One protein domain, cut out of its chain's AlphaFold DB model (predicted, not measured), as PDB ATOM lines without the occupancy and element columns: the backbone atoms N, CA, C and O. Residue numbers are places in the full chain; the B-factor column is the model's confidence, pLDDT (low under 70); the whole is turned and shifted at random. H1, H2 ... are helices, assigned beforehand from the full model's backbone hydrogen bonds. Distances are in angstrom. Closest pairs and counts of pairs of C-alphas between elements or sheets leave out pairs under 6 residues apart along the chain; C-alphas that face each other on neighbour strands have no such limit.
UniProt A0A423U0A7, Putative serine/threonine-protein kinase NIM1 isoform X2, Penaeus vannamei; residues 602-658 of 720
ATOM      1  N   MET A 602     -41.980 -23.700  46.050       53.03
ATOM      2  CA  MET A 602     -42.286 -22.336  46.487       53.03
ATOM      3  C   MET A 602     -42.047 -22.066  47.984       53.03
ATOM      4  O   MET A 602     -42.716 -21.215  48.583       53.03
ATOM      5  N   ALA A 603     -41.110 -22.763  48.616       51.41
ATOM      6  CA  ALA A 603     -40.445 -22.207  49.788       51.41
ATOM      7  C   ALA A 603     -39.252 -21.394  49.266       51.41
ATOM      8  O   ALA A 603     -38.475 -21.963  48.504       51.41
ATOM      9  N   PRO A 604     -39.056 -20.125  49.672       51.56
ATOM     10  CA  PRO A 604     -37.702 -19.599  49.684       51.56
ATOM     11  C   PRO A 604     -36.930 -20.526  50.616       51.56
ATOM     12  O   PRO A 604     -37.241 -20.618  51.810       51.56
ATOM     13  N   ALA A 605     -35.989 -21.283  50.064       49.72
ATOM     14  CA  ALA A 605     -35.078 -22.047  50.882       49.72
ATOM     15  C   ALA A 605     -34.127 -21.033  51.525       49.72
ATOM     16  O   ALA A 605     -33.087 -20.703  50.969       49.72
ATOM     17  N   PHE A 606     -34.474 -20.546  52.720       51.00
ATOM     18  CA  PHE A 606     -33.576 -19.767  53.586       51.00
ATOM     19  C   PHE A 606     -32.437 -20.645  54.166       51.00
ATOM     20  O   PHE A 606     -31.979 -20.454  55.290       51.00
ATOM     21  N   SER A 607     -32.000 -21.642  53.394       50.56
ATOM     22  CA  SER A 607     -30.714 -22.314  53.508       50.56
ATOM     23  C   SER A 607     -29.585 -21.330  53.219       50.56
ATOM     24  O   SER A 607     -29.746 -20.376  52.466       50.56
ATOM     25  N   THR A 608     -28.414 -21.590  53.789       50.47
ATOM     26  CA  THR A 608     -27.213 -20.748  53.677       50.47
ATOM     27  C   THR A 608     -26.456 -20.925  52.353       50.47
ATOM     28  O   THR A 608     -25.232 -20.815  52.330       50.47
ATOM     29  N   GLU A 609     -27.162 -21.242  51.271       54.00
ATOM     30  CA  GLU A 609     -26.617 -21.390  49.917       54.00
ATOM     31  C   GLU A 609     -27.189 -20.277  49.026       54.00
ATOM     32  O   GLU A 609     -28.239 -19.714  49.329       54.00
ATOM     33  N   GLU A 610     -26.440 -19.877  47.999       58.78
ATOM     34  CA  GLU A 610     -26.615 -18.579  47.332       58.78
ATOM     35  C   GLU A 610     -27.982 -18.440  46.631       58.78
ATOM     36  O   GLU A 610     -28.364 -19.305  45.841       58.78
ATOM     37  N   ASP A 611     -28.695 -17.326  46.882       64.69
ATOM     38  CA  ASP A 611     -29.945 -16.984  46.182       64.69
ATOM     39  C   ASP A 611     -29.732 -17.104  44.660       64.69
ATOM     40  O   ASP A 611     -28.805 -16.493  44.113       64.69
ATOM     41  N   THR A 612     -30.600 -17.825  43.939       75.25
ATOM     42  CA  THR A 612     -30.473 -17.889  42.473       75.25
ATOM     43  C   THR A 612     -30.609 -16.482  41.866       75.25
ATOM     44  O   THR A 612     -31.290 -15.628  42.440       75.25
ATOM     45  N   PRO A 613     -30.026 -16.179  40.687       76.69
ATOM     46  CA  PRO A 613     -30.068 -14.820  40.127       76.69
ATOM     47  C   PRO A 613     -31.495 -14.268  39.940       76.69
ATOM     48  O   PRO A 613     -31.702 -13.059  40.048       76.69
ATOM     49  N   PHE A 614     -32.486 -15.139  39.726       79.25
ATOM     50  CA  PHE A 614     -33.903 -14.765  39.667       79.25
ATOM     51  C   PHE A 614     -34.508 -14.479  41.049       79.25
ATOM     52  O   PHE A 614     -35.360 -13.604  41.171       79.25
ATOM     53  N   GLU A 615     -34.067 -15.170  42.101       80.00
ATOM     54  CA  GLU A 615     -34.465 -14.888  43.484       80.00
ATOM     55  C   GLU A 615     -33.804 -13.611  44.003       80.00
ATOM     56  O   GLU A 615     -34.475 -12.809  44.648       80.00
ATOM     57  N   ALA A 616     -32.548 -13.353  43.636       81.50
ATOM     58  CA  ALA A 616     -31.870 -12.090  43.907       81.50
ATOM     59  C   ALA A 616     -32.558 -10.904  43.195       81.50
ATOM     60  O   ALA A 616     -32.850  -9.894  43.838       81.50
ATOM     61  N   GLU A 617     -32.908 -11.028  41.901       84.88
ATOM     62  CA  GLU A 617     -33.739 -10.032  41.189       84.88
ATOM     63  C   GLU A 617     -35.121  -9.884  41.859       84.88
ATOM     64  O   GLU A 617     -35.643  -8.766  41.970       84.88
ATOM     65  N   ALA A 618     -35.700 -10.974  42.379       84.62
ATOM     66  CA  ALA A 618     -36.990 -10.939  43.055       84.62
ATOM     67  C   ALA A 618     -36.949 -10.213  44.408       84.62
ATOM     68  O   ALA A 618     -37.744  -9.297  44.626       84.62
ATOM     69  N   VAL A 619     -36.017 -10.569  45.296       84.31
ATOM     70  CA  VAL A 619     -35.823  -9.928  46.607       84.31
ATOM     71  C   VAL A 619     -35.438  -8.458  46.433       84.31
ATOM     72  O   VAL A 619     -36.004  -7.602  47.112       84.31
ATOM     73  N   ALA A 620     -34.572  -8.130  45.468       85.31
ATOM     74  CA  ALA A 620     -34.257  -6.741  45.136       85.31
ATOM     75  C   ALA A 620     -35.504  -5.961  44.686       85.31
ATOM     76  O   ALA A 620     -35.733  -4.841  45.145       85.31
ATOM     77  N   THR A 621     -36.356  -6.551  43.838       87.75
ATOM     78  CA  THR A 621     -37.595  -5.895  43.388       87.75
ATOM     79  C   THR A 621     -38.587  -5.696  44.540       87.75
ATOM     80  O   THR A 621     -39.161  -4.614  44.665       87.75
ATOM     81  N   LEU A 622     -38.744  -6.686  45.421       87.94
ATOM     82  CA  LEU A 622     -39.577  -6.593  46.628       87.94
ATOM     83  C   LEU A 622     -39.091  -5.508  47.597       87.94
ATOM     84  O   LEU A 622     -39.912  -4.747  48.115       87.94
ATOM     85  N   ALA A 623     -37.774  -5.364  47.769       87.69
ATOM     86  CA  ALA A 623     -37.190  -4.294  48.571       87.69
ATOM     87  C   ALA A 623     -37.547  -2.901  48.013       87.69
ATOM     88  O   ALA A 623     -37.857  -1.996  48.789       87.69
ATOM     89  N   THR A 624     -37.637  -2.722  46.682       91.44
ATOM     90  CA  THR A 624     -38.140  -1.453  46.100       91.44
ATOM     91  C   THR A 624     -39.610  -1.159  46.425       91.44
ATOM     92  O   THR A 624     -40.052  -0.018  46.293       91.44
ATOM     93  N   TRP A 625     -40.375  -2.167  46.855       89.62
ATOM     94  CA  TRP A 625     -41.774  -2.047  47.281       89.62
ATOM     95  C   TRP A 625     -41.930  -2.010  48.812       89.62
ATOM     96  O   TRP A 625     -43.056  -1.967  49.304       89.62
ATOM     97  N   GLY A 626     -40.821  -2.004  49.563       85.00
ATOM     98  CA  GLY A 626     -40.817  -2.013  51.028       85.00
ATOM     99  C   GLY A 626     -41.108  -3.381  51.656       85.00
ATOM    100  O   GLY A 626     -41.516  -3.436  52.814       85.00
ATOM    101  N   ILE A 627     -40.935  -4.473  50.905       86.31
ATOM    102  CA  ILE A 627     -41.030  -5.848  51.411       86.31
ATOM    103  C   ILE A 627     -39.600  -6.367  51.607       86.31
ATOM    104  O   ILE A 627     -38.928  -6.743  50.646       86.31
ATOM    105  N   ASN A 628     -39.129  -6.350  52.856       85.69
ATOM    106  CA  ASN A 628     -37.775  -6.769  53.231       85.69
ATOM    107  C   ASN A 628     -37.659  -8.300  53.336       85.69
ATOM    108  O   ASN A 628     -38.669  -8.997  53.453       85.69
ATOM    109  N   ARG A 629     -36.422  -8.828  53.369       79.69
ATOM    110  CA  ARG A 629     -36.163 -10.268  53.570       79.69
ATOM    111  C   ARG A 629     -36.737 -10.769  54.903       79.69
ATOM    112  O   ARG A 629     -37.458 -11.757  54.906       79.69
ATOM    113  N   GLU A 630     -36.560  -9.992  55.971       81.69
ATOM    114  CA  GLU A 630     -37.181 -10.193  57.292       81.69
ATOM    115  C   GLU A 630     -38.702 -10.425  57.181       81.69
ATOM    116  O   GLU A 630     -39.242 -11.373  57.735       81.69
ATOM    117  N   SER A 631     -39.404  -9.631  56.362       80.62
ATOM    118  CA  SER A 631     -40.858  -9.749  56.155       80.62
ATOM    119  C   SER A 631     -41.281 -10.981  55.336       80.62
ATOM    120  O   SER A 631     -42.462 -11.340  55.319       80.62
ATOM    121  N   LEU A 632     -40.344 -11.625  54.632       79.12
ATOM    122  CA  LEU A 632     -40.539 -12.927  53.985       79.12
ATOM    123  C   LEU A 632     -40.250 -14.070  54.969       79.12
ATOM    124  O   LEU A 632     -40.983 -15.059  54.966       79.12
ATOM    125  N   GLU A 633     -39.243 -13.903  55.828       80.56
ATOM    126  CA  GLU A 633     -38.837 -14.833  56.889       80.56
ATOM    127  C   GLU A 633     -39.920 -14.939  57.979       80.56
ATOM    128  O   GLU A 633     -40.439 -16.035  58.201       80.56
ATOM    129  N   ASP A 634     -40.401 -13.817  58.530       79.56
ATOM    130  CA  ASP A 634     -41.620 -13.729  59.363       79.56
ATOM    131  C   ASP A 634     -42.832 -14.362  58.654       79.56
ATOM    132  O   ASP A 634     -43.691 -15.020  59.249       79.56
ATOM    133  N   GLY A 635     -42.889 -14.182  57.332       73.50
ATOM    134  CA  GLY A 635     -43.915 -14.741  56.467       73.50
ATOM    135  C   GLY A 635     -43.938 -16.270  56.429       73.50
ATOM    136  O   GLY A 635     -44.992 -16.830  56.127       73.50
ATOM    137  N   THR A 636     -42.836 -16.961  56.745       74.38
ATOM    138  CA  THR A 636     -42.752 -18.433  56.667       74.38
ATOM    139  C   THR A 636     -43.697 -19.131  57.637       74.38
ATOM    140  O   THR A 636     -44.342 -20.102  57.244       74.38
ATOM    141  N   ALA A 637     -43.882 -18.590  58.846       71.69
ATOM    142  CA  ALA A 637     -44.823 -19.111  59.840       71.69
ATOM    143  C   ALA A 637     -46.289 -19.060  59.360       71.69
ATOM    144  O   ALA A 637     -47.105 -19.902  59.731       71.69
ATOM    145  N   LEU A 638     -46.619 -18.094  58.494       68.56
ATOM    146  CA  LEU A 638     -47.920 -17.967  57.827       68.56
ATOM    147  C   LEU A 638     -47.987 -18.751  56.502       68.56
ATOM    148  O   LEU A 638     -49.077 -19.010  55.986       68.56
ATOM    149  N   GLY A 639     -46.840 -19.120  55.928       71.31
ATOM    150  CA  GLY A 639     -46.715 -19.899  54.700       71.31
ATOM    151  C   GLY A 639     -47.537 -19.323  53.545       71.31
ATOM    152  O   GLY A 639     -47.351 -18.183  53.120       71.31
ATOM    153  N   ALA A 640     -48.489 -20.108  53.034       62.88
ATOM    154  CA  ALA A 640     -49.385 -19.686  51.953       62.88
ATOM    155  C   ALA A 640     -50.354 -18.542  52.328       62.88
ATOM    156  O   ALA A 640     -50.946 -17.949  51.431       62.88
ATOM    157  N   ARG A 641     -50.507 -18.210  53.620       66.38
ATOM    158  CA  ARG A 641     -51.319 -17.077  54.097       66.38
ATOM    159  C   ARG A 641     -50.538 -15.753  54.146       66.38
ATOM    160  O   ARG A 641     -51.158 -14.714  54.348       66.38
ATOM    161  N   SER A 642     -49.210 -15.753  53.958       81.38
ATOM    162  CA  SER A 642     -48.401 -14.521  53.952       81.38
ATOM    163  C   SER A 642     -48.544 -13.748  52.629       81.38
ATOM    164  O   SER A 642     -48.173 -14.279  51.575       81.38
ATOM    165  N   PRO A 643     -48.987 -12.472  52.643       82.56
ATOM    166  CA  PRO A 643     -49.015 -11.637  51.440       82.56
ATOM    167  C   PRO A 643     -47.618 -11.356  50.872       82.56
ATOM    168  O   PRO A 643     -47.469 -11.198  49.660       82.56
ATOM    169  N   ALA A 644     -46.590 -11.316  51.727       83.12
ATOM    170  CA  ALA A 644     -45.209 -11.096  51.310       83.12
ATOM    171  C   ALA A 644     -44.684 -12.302  50.512       83.12
ATOM    172  O   ALA A 644     -44.248 -12.136  49.372       83.12
ATOM    173  N   LEU A 645     -44.844 -13.526  51.040       81.81
ATOM    174  CA  LEU A 645     -44.477 -14.751  50.315       81.81
ATOM    175  C   LEU A 645     -45.325 -14.962  49.057       81.81
ATOM    176  O   LEU A 645     -44.794 -15.398  48.039       81.81
ATOM    177  N   ALA A 646     -46.618 -14.626  49.077       82.19
ATOM    178  CA  ALA A 646     -47.449 -14.661  47.873       82.19
ATOM    179  C   ALA A 646     -46.907 -13.715  46.783       82.19
ATOM    180  O   ALA A 646     -46.792 -14.110  45.624       82.19
ATOM    181  N   THR A 647     -46.508 -12.495  47.158       86.31
ATOM    182  CA  THR A 647     -45.939 -11.510  46.223       86.31
ATOM    183  C   THR A 647     -44.583 -11.969  45.675       86.31
ATOM    184  O   THR A 647     -44.365 -11.886  44.467       86.31
ATOM    185  N   TYR A 648     -43.713 -12.530  46.525       84.75
ATOM    186  CA  TYR A 648     -42.450 -13.163  46.122       84.75
ATOM    187  C   TYR A 648     -42.668 -14.289  45.106       84.75
ATOM    188  O   TYR A 648     -42.116 -14.240  44.009       84.75
ATOM    189  N   ARG A 649     -43.548 -15.248  45.419       79.06
ATOM    190  CA  ARG A 649     -43.884 -16.389  44.552       79.06
ATOM    191  C   ARG A 649     -44.389 -15.953  43.175       79.06
ATOM    192  O   ARG A 649     -43.914 -16.458  42.163       79.06
ATOM    193  N   ILE A 650     -45.312 -14.986  43.130       84.44
ATOM    194  CA  ILE A 650     -45.841 -14.424  41.875       84.44
ATOM    195  C   ILE A 650     -44.724 -13.771  41.051       84.44
ATOM    196  O   ILE A 650     -44.696 -13.904  39.827       84.44
ATOM    197  N   LEU A 651     -43.818 -13.042  41.701       84.94
ATOM    198  CA  LEU A 651     -42.765 -12.303  41.016       84.94
ATOM    199  C   LEU A 651     -41.668 -13.236  40.490       84.94
ATOM    200  O   LEU A 651     -41.317 -13.146  39.316       84.94
ATOM    201  N   LEU A 652     -41.222 -14.192  41.303       81.62
ATOM    202  CA  LEU A 652     -40.262 -15.231  40.928       81.62
ATOM    203  C   LEU A 652     -40.784 -16.097  39.769       81.62
ATOM    204  O   LEU A 652     -40.101 -16.256  38.760       81.62
ATOM    205  N   HIS A 653     -42.050 -16.528  39.825       80.00
ATOM    206  CA  HIS A 653     -42.722 -17.215  38.715       80.00
ATOM    207  C   HIS A 653     -42.724 -16.387  37.414       80.00
ATOM    208  O   HIS A 653     -42.620 -16.947  36.322       80.00
ATOM    209  N   ARG A 654     -42.833 -15.053  37.498       83.75
ATOM    210  CA  ARG A 654     -42.787 -14.154  36.329       83.75
ATOM    211  C   ARG A 654     -41.377 -13.895  35.796       83.75
ATOM    212  O   ARG A 654     -41.260 -13.551  34.622       83.75
ATOM    213  N   LEU A 655     -40.344 -14.029  36.625       82.12
ATOM    214  CA  LEU A 655     -38.947 -13.945  36.193       82.12
ATOM    215  C   LEU A 655     -38.501 -15.245  35.514       82.12
ATOM    216  O   LEU A 655     -37.907 -15.184  34.445       82.12
ATOM    217  N   LEU A 656     -38.874 -16.402  36.068       77.19
ATOM    218  CA  LEU A 656     -38.553 -17.718  35.505       77.19
ATOM    219  C   LEU A 656     -39.297 -18.001  34.191       77.19
ATOM    220  O   LEU A 656     -38.700 -18.480  33.235       77.19
ATOM    221  N   ASN A 657     -40.581 -17.636  34.093       75.31
ATOM    222  CA  ASN A 657     -41.358 -17.761  32.847       75.31
ATOM    223  C   ASN A 657     -41.169 -16.567  31.886       75.31
ATOM    224  O   ASN A 657     -42.011 -16.305  31.024       75.31
ATOM    225  N   ARG A 658     -40.082 -15.802  32.034       78.81
ATOM    226  CA  ARG A 658     -39.715 -14.737  31.099       78.81
ATOM    227  C   ARG A 658     -39.143 -15.388  29.834       78.81
ATOM    228  O   ARG A 658     -38.098 -16.025  29.926       78.81
TER     229      ARG A 658
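Overview. This is residues 602 to 658 of the 720 residues of the protein "Putative serine/threonine-protein kinase NIM1 isoform X2" of Penaeus vannamei (UniProt A0A423U0A7). A small three-helix model in which the longest helix, H3, has two shorter ones packed on it: H2 at its first residues, H1 farther along, slanting. Before H1, residues 602 to 612 make a wide loop with no named element. The printed part has 57 residues, is all helix in the order H1, H2, H3, and is compact, with a radius of gyration of the C-alphas of 10.5 A and spans of 28 by 24 by 19 A.

Along the chain. H3, residues 643 to 656, is 20.0 A long, from C-alpha 643 at (-49.015, -11.637, 51.440) to C-alpha 656 at (-38.553, -17.718, 35.505). H1, residues 613 to 624, measures 16.7 A and begins at (-30.068, -14.820, 40.127). H2 is residues 629 to 637, 13.9 A.

Arrangement. H3 touches H1, opposite ways at a steep tilt of 44 degrees; the closest C-alphas, of Leu 652 and Ala 618, are 5.8 A apart. With residues 643 to 645 alone H3 touches H2, opposite ways at a steep tilt of 68 degrees, only just short of about perpendicular; the closest C-alphas, of Leu 645 and Leu 632, are 5.7 A apart. H1 and H2 are close but not clearly touching, about perpendicular at 79 degrees; their closest C-alphas, of Val 619 and Arg 629, are 7.0 A apart. In H1 and H3 every O i to N i+4 pair is within hydrogen-bond range; in H2, 3 of 5 are.

Size, cuts and confidence. The C-alphas farthest apart, of Ala 637 and Arg 658, are 29.5 A apart. The printed part has no cut, and both links between helices are tight. The mean pLDDT of the printed part is 75.9; residues 602 to 611, 638 and 640 to 641 are under 70.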